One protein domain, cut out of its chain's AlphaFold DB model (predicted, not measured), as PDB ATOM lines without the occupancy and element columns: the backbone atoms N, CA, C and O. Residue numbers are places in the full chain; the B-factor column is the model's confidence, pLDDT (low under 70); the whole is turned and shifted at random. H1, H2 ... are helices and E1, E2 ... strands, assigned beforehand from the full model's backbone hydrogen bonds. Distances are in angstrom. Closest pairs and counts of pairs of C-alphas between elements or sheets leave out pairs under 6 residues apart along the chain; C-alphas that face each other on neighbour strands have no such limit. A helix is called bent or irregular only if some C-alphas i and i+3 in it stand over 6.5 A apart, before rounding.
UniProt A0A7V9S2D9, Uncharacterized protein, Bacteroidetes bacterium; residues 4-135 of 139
ATOM      1  N   GLY A   4      59.428 -64.502  38.787       89.00
ATOM      2  CA  GLY A   4      58.603 -64.945  39.909       89.00
ATOM      3  C   GLY A   4      58.100 -63.801  40.795       89.00
ATOM      4  O   GLY A   4      56.919 -63.773  41.140       89.00
ATOM      5  N   SER A   5      58.944 -62.814  41.122       90.94
ATOM      6  CA  SER A   5      58.523 -61.685  41.965       90.94
ATOM      7  C   SER A   5      57.599 -60.716  41.225       90.94
ATOM      8  O   SER A   5      56.673 -60.175  41.832       90.94
ATOM      9  N   ALA A   6      57.767 -60.569  39.907       92.88
ATOM     10  CA  ALA A   6      56.832 -59.822  39.069       92.88
ATOM     11  C   ALA A   6      55.439 -60.483  39.011       92.88
ATOM     12  O   ALA A   6      54.428 -59.791  39.144       92.88
ATOM     13  N   ILE A   7      55.372 -61.815  38.873       95.62
ATOM     14  CA  ILE A   7      54.102 -62.563  38.845       95.62
ATOM     15  C   ILE A   7      53.362 -62.447  40.183       95.62
ATOM     16  O   ILE A   7      52.169 -62.150  40.201       95.62
ATOM     17  N   ILE A   8      54.063 -62.628  41.306       94.88
ATOM     18  CA  ILE A   8      53.461 -62.513  42.644       94.88
ATOM     19  C   ILE A   8      52.915 -61.096  42.867       94.88
ATOM     20  O   ILE A   8      51.783 -60.937  43.327       94.88
ATOM     21  N   GLY A   9      53.678 -60.068  42.479       94.00
ATOM     22  CA  GLY A   9      53.227 -58.678  42.543       94.00
ATOM     23  C   GLY A   9      51.957 -58.428  41.724       94.00
ATOM     24  O   GLY A   9      51.016 -57.809  42.219       94.00
ATOM     25  N   ALA A  10      51.884 -58.965  40.503       95.19
ATOM     26  CA  ALA A  10      50.706 -58.835  39.647       95.19
ATOM     27  C   ALA A  10      49.458 -59.510  40.248       95.19
ATOM     28  O   ALA A  10      48.368 -58.939  40.194       95.19
ATOM     29  N   ILE A  11      49.609 -60.690  40.860       96.38
ATOM     30  CA  ILE A  11      48.502 -61.410  41.511       96.38
ATOM     31  C   ILE A  11      47.951 -60.608  42.695       96.38
ATOM     32  O   ILE A  11      46.735 -60.456  42.812       96.38
ATOM     33  N   LEU A  12      48.821 -60.052  43.545       95.69
ATOM     34  CA  LEU A  12      48.395 -59.236  44.687       95.69
ATOM     35  C   LEU A  12      47.612 -57.996  44.236       95.69
ATOM     36  O   LEU A  12      46.542 -57.713  44.772       95.69
ATOM     37  N   ILE A  13      48.093 -57.304  43.198       96.19
ATOM     38  CA  ILE A  13      47.390 -56.157  42.607       96.19
ATOM     39  C   ILE A  13      46.020 -56.583  42.065       96.19
ATOM     40  O   ILE A  13      45.020 -55.912  42.322       96.19
ATOM     41  N   ALA A  14      45.947 -57.707  41.348       95.75
ATOM     42  CA  ALA A  14      44.691 -58.210  40.802       95.75
ATOM     43  C   ALA A  14      43.666 -58.514  41.909       95.75
ATOM     44  O   ALA A  14      42.516 -58.089  41.802       95.75
ATOM     45  N   ILE A  15      44.085 -59.171  42.998       96.38
ATOM     46  CA  ILE A  15      43.224 -59.460  44.157       96.38
ATOM     47  C   ILE A  15      42.671 -58.169  44.771       96.38
ATOM     48  O   ILE A  15      41.500 -58.129  45.143       96.38
ATOM     49  N   CYS A  16      43.469 -57.101  44.833       94.56
ATOM     50  CA  CYS A  16      43.008 -55.810  45.338       94.56
ATOM     51  C   CYS A  16      42.033 -55.109  44.383       94.56
ATOM     52  O   CYS A  16      41.069 -54.518  44.853       94.56
ATOM     53  N   ILE A  17      42.243 -55.165  43.063       96.19
ATOM     54  CA  ILE A  17      41.429 -54.425  42.077       96.19
ATOM     55  C   ILE A  17      40.073 -55.099  41.810       96.19
ATOM     56  O   ILE A  17      39.055 -54.418  41.655       96.19
ATOM     57  N   VAL A  18      40.034 -56.433  41.759       95.62
ATOM     58  CA  VAL A  18      38.821 -57.214  41.462       95.62
ATOM     59  C   VAL A  18      37.597 -56.825  42.315       95.62
ATOM     60  O   VAL A  18      36.544 -56.582  41.712       95.62
ATOM     61  N   PRO A  19      37.661 -56.704  43.659       94.12
ATOM     62  CA  PRO A  19      36.493 -56.338  44.463       94.12
ATOM     63  C   PRO A  19      35.943 -54.948  44.120       94.12
ATOM     64  O   PRO A  19      34.724 -54.786  44.064       94.12
ATOM     65  N   PHE A  20      36.795 -53.967  43.800       92.94
ATOM     66  CA  PHE A  20      36.335 -52.638  43.376       92.94
ATOM     67  C   PHE A  20      35.566 -52.696  42.054       92.94
ATOM     68  O   PHE A  20      34.522 -52.056  41.911       92.94
ATOM     69  N   ILE A  21      36.039 -53.497  41.093       94.44
ATOM     70  CA  ILE A  21      35.342 -53.689  39.814       94.44
ATOM     71  C   ILE A  21      33.991 -54.375  40.039       94.44
ATOM     72  O   ILE A  21      32.981 -53.935  39.483       94.44
ATOM     73  N   LEU A  22      33.955 -55.434  40.851       92.88
ATOM     74  CA  LEU A  22      32.718 -56.149  41.176       92.88
ATOM     75  C   LEU A  22      31.706 -55.229  41.870       92.88
ATOM     76  O   LEU A  22      30.546 -55.180  41.458       92.88
ATOM     77  N   MET A  23      32.150 -54.438  42.850       88.88
ATOM     78  CA  MET A  23      31.310 -53.473  43.562       88.88
ATOM     79  C   MET A  23      30.775 -52.382  42.621       88.88
ATOM     80  O   MET A  23      29.581 -52.080  42.638       88.88
ATOM     81  N   SER A  24      31.621 -51.844  41.736       88.62
ATOM     82  CA  SER A  24      31.220 -50.843  40.738       88.62
ATOM     83  C   SER A  24      30.175 -51.390  39.759       88.62
ATOM     84  O   SER A  24      29.163 -50.740  39.490       88.62
ATOM     85  N   ARG A  25      30.369 -52.616  39.256       91.94
ATOM     86  CA  ARG A  25      29.406 -53.276  38.360       91.94
ATOM     87  C   ARG A  25      28.078 -53.564  39.057       91.94
ATOM     88  O   ARG A  25      27.028 -53.330  38.463       91.94
ATOM     89  N   GLY A  26      28.123 -54.035  40.304       88.31
ATOM     90  CA  GLY A  26      26.930 -54.265  41.120       88.31
ATOM     91  C   GLY A  26      26.110 -52.988  41.304       88.31
ATOM     92  O   GLY A  26      24.901 -52.994  41.068       88.31
ATOM     93  N   ARG A  27      26.780 -51.870  41.617       85.88
ATOM     94  CA  ARG A  27      26.145 -50.553  41.744       85.88
ATOM     95  C   ARG A  27      25.476 -50.101  40.445       85.88
ATOM     96  O   ARG A  27      24.286 -49.809  40.463       85.88
ATOM     97  N   LYS A  28      26.189 -50.145  39.312       88.50
ATOM     98  CA  LYS A  28      25.631 -49.767  37.998       88.50
ATOM     99  C   LYS A  28      24.418 -50.610  37.607       88.50
ATOM    100  O   LYS A  28      23.461 -50.098  37.035       88.50
ATOM    101  N   LYS A  29      24.446 -51.913  37.909       89.50
ATOM    102  CA  LYS A  29      23.306 -52.803  37.658       89.50
ATOM    103  C   LYS A  29      22.089 -52.386  38.488       89.50
ATOM    104  O   LYS A  29      20.995 -52.322  37.937       89.50
ATOM    105  N   ARG A  30      22.286 -52.084  39.774       87.00
ATOM    106  CA  ARG A  30      21.220 -51.622  40.671       87.00
ATOM    107  C   ARG A  30      20.649 -50.273  40.230       87.00
ATOM    108  O   ARG A  30      19.436 -50.144  40.143       87.00
ATOM    109  N   GLU A  31      21.501 -49.305  39.897       89.94
ATOM    110  CA  GLU A  31      21.082 -47.993  39.376       89.94
ATOM    111  C   GLU A  31      20.238 -48.152  38.105       89.94
ATOM    112  O   GLU A  31      19.150 -47.591  38.010       89.94
ATOM    113  N   LYS A  32      20.670 -49.007  37.167       90.88
ATOM    114  CA  LYS A  32      19.897 -49.301  35.954       90.88
ATOM    115  C   LYS A  32      18.525 -49.909  36.259       90.88
ATOM    116  O   LYS A  32      17.555 -49.550  35.605       90.88
ATOM    117  N   GLN A  33      18.439 -50.829  37.220       89.56
ATOM    118  CA  GLN A  33      17.165 -51.434  37.625       89.56
ATOM    119  C   GLN A  33      16.219 -50.397  38.237       89.56
ATOM    120  O   GLN A  33      15.062 -50.331  37.851       89.56
ATOM    121  N   ILE A  34      16.735 -49.551  39.129       90.06
ATOM    122  CA  ILE A  34      15.963 -48.483  39.773       90.06
ATOM    123  C   ILE A  34      15.472 -47.450  38.747       90.06
ATOM    124  O   ILE A  34      14.317 -47.036  38.793       90.06
ATOM    125  N   LEU A  35      16.321 -47.054  37.793       93.19
ATOM    126  CA  LEU A  35      15.918 -46.141  36.722       93.19
ATOM    127  C   LEU A  35      14.879 -46.766  35.793       93.19
ATOM    128  O   LEU A  35      13.991 -46.058  35.324       93.19
ATOM    129  N   GLN A  36      14.971 -48.074  35.540       93.62
ATOM    130  CA  GLN A  36      13.948 -48.776  34.774       93.62
ATOM    131  C   GLN A  36      12.600 -48.707  35.495       93.62
ATOM    132  O   GLN A  36      11.642 -48.259  34.880       93.62
ATOM    133  N   SER A  37      12.546 -49.017  36.795       92.19
ATOM    134  CA  SER A  37      11.323 -48.875  37.599       92.19
ATOM    135  C   SER A  37      10.761 -47.452  37.539       92.19
ATOM    136  O   SER A  37       9.578 -47.263  37.281       92.19
ATOM    137  N   LEU A  38      11.614 -46.432  37.681       95.06
ATOM    138  CA  LEU A  38      11.196 -45.032  37.563       95.06
ATOM    139  C   LEU A  38      10.613 -44.702  36.176       95.06
ATOM    140  O   LEU A  38       9.618 -43.988  36.062       95.06
ATOM    141  N   THR A  39      11.237 -45.230  35.123       95.94
ATOM    142  CA  THR A  39      10.800 -45.041  33.734       95.94
ATOM    143  C   THR A  39       9.483 -45.760  33.466       95.94
ATOM    144  O   THR A  39       8.622 -45.207  32.787       95.94
ATOM    145  N   ASP A  40       9.290 -46.952  34.029       95.19
ATOM    146  CA  ASP A  40       8.056 -47.723  33.887       95.19
ATOM    147  C   ASP A  40       6.864 -46.955  34.485       95.19
ATOM    148  O   ASP A  40       5.815 -46.863  33.843       95.19
ATOM    149  N   ILE A  41       7.045 -46.309  35.647       94.88
ATOM    150  CA  ILE A  41       6.041 -45.401  36.231       94.88
ATOM    151  C   ILE A  41       5.770 -44.230  35.277       94.88
ATOM    152  O   ILE A  41       4.616 -43.911  34.995       94.88
ATOM    153  N   ALA A  42       6.812 -43.593  34.735       96.81
ATOM    154  CA  ALA A  42       6.634 -42.462  33.825       96.81
ATOM    155  C   ALA A  42       5.831 -42.842  32.573       96.81
ATOM    156  O   ALA A  42       4.876 -42.145  32.223       96.81
ATOM    157  N   VAL A  43       6.146 -43.980  31.951       96.62
ATOM    158  CA  VAL A  43       5.456 -44.467  30.749       96.62
ATOM    159  C   VAL A  43       3.977 -44.753  31.020       96.62
ATOM    160  O   VAL A  43       3.143 -44.423  30.177       96.62
ATOM    161  N   GLN A  44       3.617 -45.271  32.201       95.38
ATOM    162  CA  GLN A  44       2.208 -45.460  32.594       95.38
ATOM    163  C   GLN A  44       1.411 -44.147  32.599       95.38
ATOM    164  O   GLN A  44       0.209 -44.142  32.335       95.38
ATOM    165  N   HIS A  45       2.086 -43.020  32.828       94.19
ATOM    166  CA  HIS A  45       1.511 -41.676  32.769       94.19
ATOM    167  C   HIS A  45       1.751 -40.973  31.425       94.19
ATOM    168  O   HIS A  45       1.575 -39.759  31.314       94.19
ATOM    169  N   ASN A  46       2.126 -41.722  30.384       96.06
ATOM    170  CA  ASN A  46       2.541 -41.209  29.078       96.06
ATOM    171  C   ASN A  46       3.700 -40.200  29.164       96.06
ATOM    172  O   ASN A  46       3.821 -39.348  28.291       96.06
ATOM    173  N   CYS A  47       4.526 -40.241  30.200       97.06
ATOM    174  CA  CYS A  47       5.654 -39.337  30.411       97.06
ATOM    175  C   CYS A  47       6.988 -40.016  30.085       97.06
ATOM    176  O   CYS A  47       7.065 -41.233  29.917       97.06
ATOM    177  N   GLN A  48       8.045 -39.213  30.016       96.75
ATOM    178  CA  GLN A  48       9.425 -39.661  29.863       96.75
ATOM    179  C   GLN A  48      10.324 -38.992  30.906       96.75
ATOM    180  O   GLN A  48      10.177 -37.810  31.213       96.75
ATOM    181  N   ILE A  49      11.300 -39.726  31.431       97.50
ATOM    182  CA  ILE A  49      12.274 -39.152  32.363       97.50
ATOM    183  C   ILE A  49      13.280 -38.311  31.569       97.50
ATOM    184  O   ILE A  49      14.117 -38.851  30.850       97.50
ATOM    185  N   SER A  50      13.184 -36.986  31.693       96.88
ATOM    186  CA  SER A  50      14.089 -36.016  31.055       96.88
ATOM    187  C   SER A  50      15.372 -35.844  31.867       96.88
ATOM    188  O   SER A  50      16.470 -35.866  31.316       96.88
ATOM    189  N   GLN A  51      15.239 -35.729  33.189       97.06
ATOM    190  CA  GLN A  51      16.363 -35.667  34.124       97.06
ATOM    191  C   GLN A  51      16.089 -36.559  35.330       97.06
ATOM    192  O   GLN A  51      14.932 -36.782  35.690       97.06
ATOM    193  N   HIS A  52      17.147 -37.078  35.946       96.81
ATOM    194  CA  HIS A  52      17.056 -37.880  37.161       96.81
ATOM    195  C   HIS A  52      18.306 -37.725  38.019       96.81
ATOM    196  O   HIS A  52      19.394 -37.492  37.499       96.81
ATOM    197  N   GLU A  53      18.141 -37.919  39.322       95.50
ATOM    198  CA  GLU A  53      19.224 -37.915  40.299       95.50
ATOM    199  C   GLU A  53      19.086 -39.134  41.214       95.50
ATOM    200  O   GLU A  53      18.008 -39.405  41.757       95.50
ATOM    201  N   PHE A  54      20.183 -39.874  41.390       92.56
ATOM    202  CA  PHE A  54      20.251 -40.984  42.336       92.56
ATOM    203  C   PHE A  54      20.793 -40.494  43.674       92.56
ATOM    204  O   PHE A  54      21.915 -39.999  43.754       92.56
ATOM    205  N   CYS A  55      20.050 -40.730  44.749       89.50
ATOM    206  CA  CYS A  55      20.481 -40.397  46.098       89.50
ATOM    207  C   CYS A  55      20.325 -41.616  47.006       89.50
ATOM    208  O   CYS A  55      19.243 -41.913  47.506       89.50
ATOM    209  N   GLY A  56      21.427 -42.347  47.204       86.00
ATOM    210  CA  GLY A  56      21.478 -43.495  48.109       86.00
ATOM    211  C   GLY A  56      20.470 -44.593  47.755       86.00
ATOM    212  O   GLY A  56      20.726 -45.422  46.881       86.00
ATOM    213  N   ASP A  57      19.358 -44.632  48.486       87.06
ATOM    214  CA  ASP A  57      18.290 -45.627  48.380       87.06
ATOM    215  C   ASP A  57      17.082 -45.174  47.539       87.06
ATOM    216  O   ASP A  57      16.148 -45.958  47.347       87.06
ATOM    217  N   PHE A  58      17.100 -43.952  46.999       92.00
ATOM    218  CA  PHE A  58      16.049 -43.439  46.126       92.00
ATOM    219  C   PHE A  58      16.575 -42.800  44.840       92.00
ATOM    220  O   PHE A  58      17.745 -42.438  44.711       92.00
ATOM    221  N   VAL A  59      15.670 -42.655  43.879       95.56
ATOM    222  CA  VAL A  59      15.844 -41.860  42.668       95.56
ATOM    223  C   VAL A  59      14.658 -40.909  42.542       95.56
ATOM    224  O   VAL A  59      13.515 -41.271  42.835       95.56
ATOM    225  N   ILE A  60      14.938 -39.685  42.113       97.25
ATOM    226  CA  ILE A  60      13.926 -38.712  41.712       97.25
ATOM    227  C   ILE A  60      14.170 -38.354  40.251       97.25
ATOM    228  O   ILE A  60      15.317 -38.203  39.835       97.25
ATOM    229  N   GLY A  61      13.106 -38.252  39.465       97.50
ATOM    230  CA  GLY A  61      13.175 -37.853  38.067       97.50
ATOM    231  C   GLY A  61      12.078 -36.870  37.706       97.50
ATOM    232  O   GLY A  61      11.074 -36.764  38.407       97.50
ATOM    233  N   ILE A  62      12.278 -36.146  36.613       97.88
ATOM    234  CA  ILE A  62      11.325 -35.166  36.098       97.88
ATOM    235  C   ILE A  62      11.126 -35.351  34.594       97.88
ATOM    236  O   ILE A  62      12.071 -35.648  33.862       97.88
ATOM    237  N   ASP A  63       9.894 -35.158  34.137       97.88
ATOM    238  CA  ASP A  63       9.553 -34.871  32.747       97.88
ATOM    239  C   ASP A  63       9.361 -33.356  32.612       97.88
ATOM    240  O   ASP A  63       8.357 -32.812  33.078       97.88
ATOM    241  N   GLU A  64      10.325 -32.665  32.003       95.56
ATOM    242  CA  GLU A  64      10.266 -31.205  31.839       95.56
ATOM    243  C   GLU A  64       9.217 -30.777  30.808       95.56
ATOM    244  O   GLU A  64       8.662 -29.687  30.901       95.56
ATOM    245  N   ALA A  65       8.913 -31.636  29.832       96.06
ATOM    246  CA  ALA A  65       7.939 -31.325  28.793       96.06
ATOM    247  C   ALA A  65       6.505 -31.446  29.320       96.06
ATOM    248  O   ALA A  65       5.641 -30.639  28.971       96.06
ATOM    249  N   LYS A  66       6.242 -32.454  30.162       96.44
ATOM    250  CA  LYS A  66       4.908 -32.708  30.728       96.44
ATOM    251  C   LYS A  66       4.714 -32.164  32.137       96.44
ATOM    252  O   LYS A  66       3.586 -32.176  32.617       96.44
ATOM    253  N   ASN A  67       5.768 -31.638  32.759       95.94
ATOM    254  CA  ASN A  67       5.771 -31.120  34.124       95.94
ATOM    255  C   ASN A  67       5.361 -32.186  35.152       95.94
ATOM    256  O   ASN A  67       4.479 -31.958  35.977       95.94
ATOM    257  N   PHE A  68       6.000 -33.355  35.109       97.88
ATOM    258  CA  PHE A  68       5.782 -34.423  36.090       97.88
ATOM    259  C   PHE A  68       7.049 -34.730  36.872       97.88
ATOM    260  O   PHE A  68       8.120 -34.816  36.287       97.88
ATOM    261  N   VAL A  69       6.914 -34.978  38.173       97.88
ATOM    262  CA  VAL A  69       7.967 -35.559  39.012       97.88
ATOM    263  C   VAL A  69       7.636 -37.015  39.291       97.88
ATOM    264  O   VAL A  69       6.492 -37.351  39.585       97.88
ATOM    265  N   PHE A  70       8.650 -37.866  39.241       97.88
ATOM    266  CA  PHE A  70       8.585 -39.282  39.559       97.88
ATOM    267  C   PHE A  70       9.575 -39.587  40.672       97.88
ATOM    268  O   PHE A  70      10.675 -39.034  40.716       97.88
ATOM    269  N   PHE A  71       9.196 -40.481  41.571       97.38
ATOM    270  CA  PHE A  71      10.003 -40.860  42.714       97.38
ATOM    271  C   PHE A  71       9.919 -42.360  42.934       97.38
ATOM    272  O   PHE A  71       8.826 -42.922  42.967       97.38
ATOM    273  N   HIS A  72      11.072 -42.989  43.128       95.62
ATOM    274  CA  HIS A  72      11.169 -44.391  43.506       95.62
ATOM    275  C   HIS A  72      12.192 -44.531  44.634       95.62
ATOM    276  O   HIS A  72      13.372 -44.223  44.458       95.62
ATOM    277  N   LYS A  73      11.755 -45.034  45.790       92.75
ATOM    278  CA  LYS A  73      12.603 -45.297  46.958       92.75
ATOM    279  C   LYS A  73      12.478 -46.738  47.406       92.75
ATOM    280  O   LYS A  73      11.378 -47.232  47.648       92.75
ATOM    281  N   GLN A  74      13.619 -47.389  47.589       87.25
ATOM    282  CA  GLN A  74      13.672 -48.756  48.077       87.25
ATOM    283  C   GLN A  74      14.013 -48.788  49.567       87.25
ATOM    284  O   GLN A  74      15.135 -48.493  49.967       87.25
ATOM    285  N   ARG A  75      13.051 -49.207  50.391       83.31
ATOM    286  CA  ARG A  75      13.245 -49.554  51.808       83.31
ATOM    287  C   ARG A  75      13.464 -51.069  51.937       83.31
ATOM    288  O   ARG A  75      13.135 -51.814  51.017       83.31
ATOM    289  N   LYS A  76      13.982 -51.528  53.089       77.69
ATOM    290  CA  LYS A  76      14.251 -52.959  53.372       77.69
ATOM    291  C   LYS A  76      13.056 -53.868  53.032       77.69
ATOM    292  O   LYS A  76      13.258 -54.878  52.370       77.69
ATOM    293  N   ASP A  77      11.838 -53.442  53.376       80.00
ATOM    294  CA  ASP A  77      10.630 -54.276  53.250       80.00
ATOM    295  C   ASP A  77       9.576 -53.722  52.279       80.00
ATOM    296  O   ASP A  77       8.508 -54.307  52.114       80.00
ATOM    297  N   ARG A  78       9.829 -52.566  51.653       86.81
ATOM    298  CA  ARG A  78       8.851 -51.920  50.766       86.81
ATOM    299  C   ARG A  78       9.499 -51.055  49.701       86.81
ATOM    300  O   ARG A  78      10.530 -50.427  49.927       86.81
ATOM    301  N   VAL A  79       8.829 -50.972  48.563       89.94
ATOM    302  CA  VAL A  79       9.127 -50.004  47.512       89.94
ATOM    303  C   VAL A  79       8.098 -48.879  47.616       89.94
ATOM    304  O   VAL A  79       6.910 -49.140  47.788       89.94
ATOM    305  N   ILE A  80       8.566 -47.632  47.587       92.62
ATOM    306  CA  ILE A  80       7.724 -46.434  47.584       92.62
ATOM    307  C   ILE A  80       7.859 -45.795  46.211       92.62
ATOM    308  O   ILE A  80       8.935 -45.313  45.859       92.62
ATOM    309  N   GLU A  81       6.759 -45.765  45.471       94.88
ATOM    310  CA  GLU A  81       6.656 -45.144  44.154       94.88
ATOM    311  C   GLU A  81       5.634 -44.016  44.211       94.88
ATOM    312  O   GLU A  81       4.541 -44.185  44.753       94.88
ATOM    313  N   GLN A  82       5.996 -42.848  43.687       95.69
ATOM    314  CA  GLN A  82       5.108 -41.693  43.616       95.69
ATOM    315  C   GLN A  82       5.302 -40.956  42.291       95.69
ATOM    316  O   GLN A  82       6.403 -40.908  41.743       95.69
ATOM    317  N   PHE A  83       4.227 -40.343  41.804       96.50
ATOM    318  CA  PHE A  83       4.233 -39.449  40.653       96.50
ATOM    319  C   PHE A  83       3.419 -38.199  40.986       96.50
ATOM    320  O   PHE A  83       2.410 -38.263  41.691       96.50
ATOM    321  N   ILE A  84       3.868 -37.046  40.504       96.94
ATOM    322  CA  ILE A  84       3.300 -35.748  40.856       96.94
ATOM    323  C   ILE A  84       3.195 -34.909  39.589       96.94
ATOM    324  O   ILE A  84       4.201 -34.576  38.973       96.94
ATOM    325  N   ASP A  85       1.969 -34.550  39.225       96.19
ATOM    326  CA  ASP A  85       1.671 -33.579  38.171       96.19
ATOM    327  C   ASP A  85       1.913 -32.164  38.716       96.19
ATOM    328  O   ASP A  85       1.107 -31.650  39.500       96.19
ATOM    329  N   LEU A  86       3.026 -31.537  38.328       96.12
ATOM    330  CA  LEU A  86       3.421 -30.217  38.820       96.12
ATOM    331  C   LEU A  86       2.457 -29.115  38.372       96.12
ATOM    332  O   LEU A  86       2.360 -28.102  39.059       96.12
ATOM    333  N   ALA A  87       1.678 -29.314  37.302       94.94
ATOM    334  CA  ALA A  87       0.652 -28.348  36.903       94.94
ATOM    335  C   ALA A  87      -0.478 -28.232  37.945       94.94
ATOM    336  O   ALA A  87      -1.235 -27.262  37.945       94.94
ATOM    337  N   LYS A  88      -0.595 -29.210  38.853       95.38
ATOM    338  CA  LYS A  88      -1.562 -29.222  39.962       95.38
ATOM    339  C   LYS A  88      -0.962 -28.771  41.294       95.38
ATOM    340  O   LYS A  88      -1.669 -28.799  42.307       95.38
ATOM    341  N   ILE A  89       0.305 -28.361  41.313       96.56
ATOM    342  CA  ILE A  89       1.038 -27.967  42.518       96.56
ATOM    343  C   ILE A  89       1.194 -26.448  42.559       96.56
ATOM    344  O   ILE A  89       1.614 -25.819  41.597       96.56
ATOM    345  N   GLN A  90       0.837 -25.853  43.695       95.69
ATOM    346  CA  GLN A  90       0.996 -24.424  43.948       95.69
ATOM    347  C   GLN A  90       2.408 -24.094  44.428       95.69
ATOM    348  O   GLN A  90       2.957 -23.057  44.068       95.69
ATOM    349  N   ASN A  91       2.968 -24.935  45.297       95.06
ATOM    350  CA  ASN A  91       4.260 -24.682  45.917       95.06
ATOM    351  C   ASN A  91       4.979 -25.991  46.259       95.06
ATOM    352  O   ASN A  91       4.339 -27.008  46.525       95.06
ATOM    353  N   CYS A  92       6.306 -25.944  46.294       95.38
ATOM    354  CA  CYS A  92       7.166 -27.045  46.699       95.38
ATOM    355  C   CYS A  92       8.168 -26.541  47.742       95.38
ATOM    356  O   CYS A  92       8.811 -25.510  47.543       95.38
ATOM    357  N   LYS A  93       8.280 -27.236  48.876       96.25
ATOM    358  CA  LYS A  93       9.122 -26.823  50.009       96.25
ATOM    359  C   LYS A  93       9.850 -28.014  50.614       96.25
ATOM    360  O   LYS A  93       9.302 -29.109  50.712       96.25
ATOM    361  N   VAL A  94      11.071 -27.777  51.081       95.81
ATOM    362  CA  VAL A  94      11.801 -28.753  51.894       95.81
ATOM    363  C   VAL A  94      11.295 -28.670  53.332       95.81
ATOM    364  O   VAL A  94      11.256 -27.586  53.916       95.81
ATOM    365  N   ILE A  95      10.924 -29.812  53.904       96.12
ATOM    366  CA  ILE A  95      10.570 -29.957  55.315       96.12
ATOM    367  C   ILE A  95      11.731 -30.644  56.026       96.12
ATOM    368  O   ILE A  95      12.109 -31.762  55.682       96.12
ATOM    369  N   ASN A  96      12.303 -29.949  57.008       94.62
ATOM    370  CA  ASN A  96      13.398 -30.445  57.831       94.62
ATOM    371  C   ASN A  96      12.942 -30.514  59.294       94.62
ATOM    372  O   ASN A  96      12.856 -29.489  59.981       94.62
ATOM    373  N   SER A  97      12.648 -31.726  59.753       93.62
ATOM    374  CA  SER A  97      12.328 -32.015  61.149       93.62
ATOM    375  C   SER A  97      13.617 -32.310  61.898       93.62
ATOM    376  O   SER A  97      14.425 -33.120  61.449       93.62
ATOM    377  N   ASN A  98      13.810 -31.659  63.044       91.56
ATOM    378  CA  ASN A  98      15.018 -31.799  63.850       91.56
ATOM    379  C   ASN A  98      14.662 -32.181  65.282       91.56
ATOM    380  O   ASN A  98      13.753 -31.592  65.869       91.56
ATOM    381  N   GLN A  99      15.443 -33.083  65.867       86.75
ATOM    382  CA  GLN A  99      15.447 -33.327  67.303       86.75
ATOM    383  C   GLN A  99      16.560 -32.499  67.952       86.75
ATOM    384  O   GLN A  99      17.658 -32.363  67.408       86.75
ATOM    385  N   THR A 100      16.277 -31.908  69.113       87.88
ATOM    386  CA  THR A 100      17.305 -31.233  69.917       87.88
ATOM    387  C   THR A 100      17.806 -32.211  70.963       87.88
ATOM    388  O   THR A 100      17.031 -32.655  71.804       87.88
ATOM    389  N   ILE A 101      19.095 -32.528  70.915       85.50
ATOM    390  CA  ILE A 101      19.753 -33.363  71.913       85.50
ATOM    391  C   ILE A 101      20.521 -32.443  72.858       85.50
ATOM    392  O   ILE A 101      21.358 -31.646  72.432       85.50
ATOM    393  N   THR A 102      20.219 -32.555  74.148       86.12
ATOM    394  CA  THR A 102      20.922 -31.851  75.221       86.12
ATOM    395  C   THR A 102      21.899 -32.805  75.888       86.12
ATOM    396  O   THR A 102      21.500 -33.860  76.379       86.12
ATOM    397  N   ASN A 103      23.177 -32.433  75.927       85.38
ATOM    398  CA  ASN A 103      24.195 -33.145  76.694       85.38
ATOM    399  C   ASN A 103      25.035 -32.155  77.520       85.38
ATOM    400  O   ASN A 103      24.823 -30.945  77.456       85.38
ATOM    401  N   LYS A 104      25.998 -32.663  78.299       81.88
ATOM    402  CA  LYS A 104      26.890 -31.858  79.155       81.88
ATOM    403  C   LYS A 104      27.631 -30.748  78.394       81.88
ATOM    404  O   LYS A 104      27.894 -29.707  78.984       81.88
ATOM    405  N   ASP A 105      27.893 -30.952  77.103       80.44
ATOM    406  CA  ASP A 105      28.607 -30.009  76.230       80.44
ATOM    407  C   ASP A 105      27.681 -29.020  75.486       80.44
ATOM    408  O   ASP A 105      28.151 -28.201  74.697       80.44
ATOM    409  N   GLY A 106      26.364 -29.072  75.732       83.75
ATOM    410  CA  GLY A 106      25.378 -28.141  75.179       83.75
ATOM    411  C   GLY A 106      24.239 -28.804  74.399       83.75
ATOM    412  O   GLY A 106      24.063 -30.025  74.401       83.75
ATOM    413  N   ASN A 107      23.444 -27.963  73.730       85.69
ATOM    414  CA  ASN A 107      22.321 -28.384  72.892       85.69
ATOM    415  C   ASN A 107      22.742 -28.410  71.423       85.69
ATOM    416  O   ASN A 107      23.172 -27.384  70.894       85.69
ATOM    417  N   TYR A 108      22.542 -29.538  70.745       86.44
ATOM    418  CA  TYR A 108      22.746 -29.646  69.302       86.44
ATOM    419  C   TYR A 108      21.492 -30.174  68.602       86.44
ATOM    420  O   TYR A 108      20.741 -30.983  69.146       86.44
ATOM    421  N   LYS A 109      21.241 -29.668  67.389       87.00
ATOM    422  CA  LYS A 109      20.129 -30.103  66.538       87.00
ATOM    423  C   LYS A 109      20.608 -31.207  65.606       87.00
ATOM    424  O   LYS A 109      21.594 -31.021  64.898       87.00
ATOM    425  N   VAL A 110      19.891 -32.321  65.594       88.81
ATOM    426  CA  VAL A 110      20.113 -33.443  64.680       88.81
ATOM    427  C   VAL A 110      18.907 -33.552  63.757       88.81
ATOM    428  O   VAL A 110      17.770 -33.465  64.222       88.81
ATOM    429  N   ILE A 111      19.159 -33.721  62.458       90.69
ATOM    430  CA  ILE A 111      18.095 -33.941  61.478       90.69
ATOM    431  C   ILE A 111      17.454 -35.286  61.773       90.69
ATOM    432  O   ILE A 111      18.116 -36.321  61.784       90.69
ATOM    433  N   ASP A 112      16.153 -35.241  61.984       91.62
ATOM    434  CA  ASP A 112      15.320 -36.399  62.231       91.62
ATOM    435  C   ASP A 112      14.683 -36.891  60.935       91.62
ATOM    436  O   ASP A 112      14.759 -38.065  60.588       91.62
ATOM    437  N   LYS A 113      14.119 -35.963  60.158       94.06
ATOM    438  CA  LYS A 113      13.432 -36.272  58.907       94.06
ATOM    439  C   LYS A 113      13.652 -35.169  57.882       94.06
ATOM    440  O   LYS A 113      13.595 -33.986  58.214       94.06
ATOM    441  N   LEU A 114      13.876 -35.568  56.633       94.75
ATOM    442  CA  LEU A 114      13.997 -34.667  55.493       94.75
ATOM    443  C   LEU A 114      13.020 -35.092  54.404       94.75
ATOM    444  O   LEU A 114      13.066 -36.231  53.933       94.75
ATOM    445  N   GLU A 115      12.164 -34.167  53.983       96.00
ATOM    446  CA  GLU A 115      11.133 -34.417  52.978       96.00
ATOM    447  C   GLU A 115      11.038 -33.263  51.983       96.00
ATOM    448  O   GLU A 115      11.306 -32.108  52.317       96.00
ATOM    449  N   LEU A 116      10.587 -33.572  50.772       96.75
ATOM    450  CA  LEU A 116      10.124 -32.587  49.806       96.75
ATOM    451  C   LEU A 116       8.593 -32.624  49.772       96.75
ATOM    452  O   LEU A 116       8.008 -33.633  49.384       96.75
ATOM    453  N   SER A 117       7.955 -31.544  50.222       97.06
ATOM    454  CA  SER A 117       6.496 -31.409  50.269       97.06
ATOM    455  C   SER A 117       5.986 -30.600  49.080       97.06
ATOM    456  O   SER A 117       6.453 -29.486  48.825       97.06
ATOM    457  N   PHE A 118       4.995 -31.155  48.389       97.06
ATOM    458  CA  PHE A 118       4.276 -30.552  47.278       97.06
ATOM    459  C   PHE A 118       2.876 -30.163  47.752       97.06
ATOM    460  O   PHE A 118       2.068 -31.018  48.121       97.06
ATOM    461  N   ILE A 119       2.590 -28.864  47.729       96.19
ATOM    462  CA  ILE A 119       1.318 -28.278  48.155       96.19
ATOM    463  C   ILE A 119       0.410 -28.148  46.926       96.19
ATOM    464  O   ILE A 119       0.727 -27.352  46.034       96.19
ATOM    465  N   PRO A 120      -0.710 -28.885  46.839       95.69
ATOM    466  CA  PRO A 120      -1.623 -28.789  45.706       95.69
ATOM    467  C   PRO A 120      -2.311 -27.423  45.615       95.69
ATOM    468  O   PRO A 120      -2.562 -26.766  46.621       95.69
ATOM    469  N   ILE A 121      -2.707 -27.027  44.403       94.75
ATOM    470  CA  ILE A 121      -3.537 -25.824  44.186       94.75
ATOM    471  C   ILE A 121      -4.921 -25.991  44.837       94.75
ATOM    472  O   ILE A 121      -5.497 -25.044  45.375       94.75
ATOM    473  N   ALA A 122      -5.470 -27.208  44.787       91.56
ATOM    474  CA  ALA A 122      -6.756 -27.531  45.391       91.56
ATOM    475  C   ALA A 122      -6.612 -27.673  46.913       91.56
ATOM    476  O   ALA A 122      -6.026 -28.644  47.385       91.56
ATOM    477  N   LYS A 123      -7.207 -26.742  47.671       79.06
ATOM    478  CA  LYS A 123      -7.108 -26.666  49.145       79.06
ATOM    479  C   LYS A 123      -7.618 -27.904  49.893       79.06
ATOM    480  O   LYS A 123      -7.273 -28.090  51.051       79.06
ATOM    481  N   GLU A 124      -8.444 -28.723  49.250       77.88
ATOM    482  CA  GLU A 124      -9.001 -29.951  49.831       77.88
ATOM    483  C   GLU A 124      -8.076 -31.165  49.669       77.88
ATOM    484  O   GLU A 124      -8.299 -32.202  50.291       77.88
ATOM    485  N   LYS A 125      -7.031 -31.063  48.838       81.38
ATOM    486  CA  LYS A 125      -6.053 -32.139  48.670       81.38
ATOM    487  C   LYS A 125      -4.946 -32.015  49.709       81.38
ATOM    488  O   LYS A 125      -4.388 -30.940  49.912       81.38
ATOM    489  N   THR A 126      -4.605 -33.140  50.324       87.81
ATOM    490  CA  THR A 126      -3.479 -33.253  51.254       87.81
ATOM    491  C   THR A 126      -2.150 -32.980  50.550       87.81
ATOM    492  O   THR A 126      -1.995 -33.308  49.371       87.81
ATOM    493  N   GLU A 127      -1.186 -32.411  51.283       92.69
ATOM    494  CA  GLU A 127       0.200 -32.285  50.813       92.69
ATOM    495  C   GLU A 127       0.751 -33.666  50.413       92.69
ATOM    496  O   GLU A 127       0.492 -34.667  51.085       92.69
ATOM    497  N   ILE A 128       1.503 -33.717  49.313       94.69
ATOM    498  CA  ILE A 128       2.196 -34.931  48.866       94.69
ATOM    499  C   ILE A 128       3.647 -34.811  49.320       94.69
ATOM    500  O   ILE A 128       4.297 -33.817  49.000       94.69
ATOM    501  N   THR A 129       4.168 -35.797  50.053       95.69
ATOM    502  CA  THR A 129       5.546 -35.757  50.556       95.69
ATOM    503  C   THR A 129       6.412 -36.874  49.982       95.69
ATOM    504  O   THR A 129       6.062 -38.057  49.987       95.69
ATOM    505  N   LEU A 130       7.591 -36.484  49.499       95.75
ATOM    506  CA  LEU A 130       8.667 -37.397  49.135       95.75
ATOM    507  C   LEU A 130       9.674 -37.429  50.282       95.75
ATOM    508  O   LEU A 130      10.359 -36.442  50.548       95.75
ATOM    509  N   GLU A 131       9.759 -38.556  50.982       94.31
ATOM    510  CA  GLU A 131      10.664 -38.711  52.121       94.31
ATOM    511  C   GLU A 131      12.083 -39.057  51.653       94.31
ATOM    512  O   GLU A 131      12.354 -40.167  51.186       94.31
ATOM    513  N   PHE A 132      13.022 -38.130  51.836       93.06
ATOM    514  CA  PHE A 132      14.434 -38.323  51.494       93.06
ATOM    515  C   PHE A 132      15.191 -39.013  52.625       93.06
ATOM    516  O   PHE A 132      15.909 -39.980  52.382       93.06
ATOM    517  N   PHE A 133      14.956 -38.610  53.872       91.75
ATOM    518  CA  PHE A 133      15.608 -39.185  55.048       91.75
ATOM    519  C   PHE A 133      14.642 -39.274  56.229       91.75
ATOM    520  O   PHE A 133      13.759 -38.434  56.375       91.75
ATOM    521  N   ASN A 134      14.829 -40.292  57.065       90.31
ATOM    522  CA  ASN A 134      14.110 -40.478  58.321       90.31
ATOM    523  C   ASN A 134      14.976 -41.321  59.271       90.31
ATOM    524  O   ASN A 134      15.328 -42.448  58.914       90.31
ATOM    525  N   SER A 135      15.341 -40.773  60.425       88.88
ATOM    526  CA  SER A 135      16.283 -41.353  61.386       88.88
ATOM    527  C   SER A 135      15.838 -42.730  61.900       88.88
ATOM    528  O   SER A 135      16.678 -43.618  62.029       88.88
TER     529      SER A 135
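AT A GLANCE: This is residues 4 to 135 of the 139 residues of an uncharacterized protein of Bacteroidetes bacterium (UniProt A0A7V9S2D9). A long, bent helix, H1, sticks out with residues 4 to 30 from a small body, where its last part packs over one face of a four-stranded sheet, E1 to E4. A second sheet, E5 to E7, is partly face to face with the opposite face of that sheet, a partial sandwich, and the tip of its long E5 and E6 hairpin, residues 102 to 107, sticks out too. The printed part has 132 residues with one named helix and then seven named strands, a mixed class; both sheets, in the orders E1 E2 E3 E4 and E5 E6 E7, are antiparallel meanders, each strand the neighbour of the one before. The whole is only just extended, close to loose, with a radius of gyration of the C-alphas of 21.3 A, and flat, spanning 77 by 55 by 26 A.

HOW THE PARTS SIT: H1, residues 4 to 44, was assigned as one helix by its hydrogen bonds but is bent, with C-alphas 16 and 19 6.6 A apart; its arms H1a, residues 4 to 16, and H1b, residues 19 to 44, stand at a shallow tilt of 30 degrees. In both arms every O i to N i+4 pair is within hydrogen-bond range. E1, residues 51 to 55, and E2, residues 58 to 63, form a hairpin, with N 53 and O 60 at 2.9 A. E3, residues 68 to 74, is the antiparallel neighbour of E2 and forms a hairpin with it, with N 61 and O 70 at 2.8 A, and E4, residues 79 to 85, is the antiparallel neighbour of E3 and forms a hairpin with it, with N 71 and O 82 at 2.8 A. H1b is on this sheet at a height of 9.0 A, slantwise to the strands, at 44 degrees to E3 on the local plane; its closest C-alphas to E3 are those of Leu 38 and His 72, 6.0 A. E5, residues 89 to 103, and E6, residues 106 to 120, form a hairpin, with N 95 and O 115 at 2.8 A. E7, residues 128 to 134, is the other neighbour of E6, with N 116 and O 130 at 2.9 A. The closest C-alphas of E3 and E7 are those of Phe 71 and Leu 130, 7.4 A.

IN THESE COORDINATES: H1a begins at C-alpha 4, (58.603, -64.945, 39.909), and is 18.9 A long; H1b is 37.9 A. E5 is 41.6 A and E6 40.0 A, bending by 51 degrees at residue 115. E7 ends at C-alpha 134, (14.110, -40.478, 58.321).

THE WHOLE: The C-alphas farthest apart, those of Gly 4 and Glu 124, are 76.8 A apart. The printed part has no cut and no long link. No printed residue is under 70 in pLDDT.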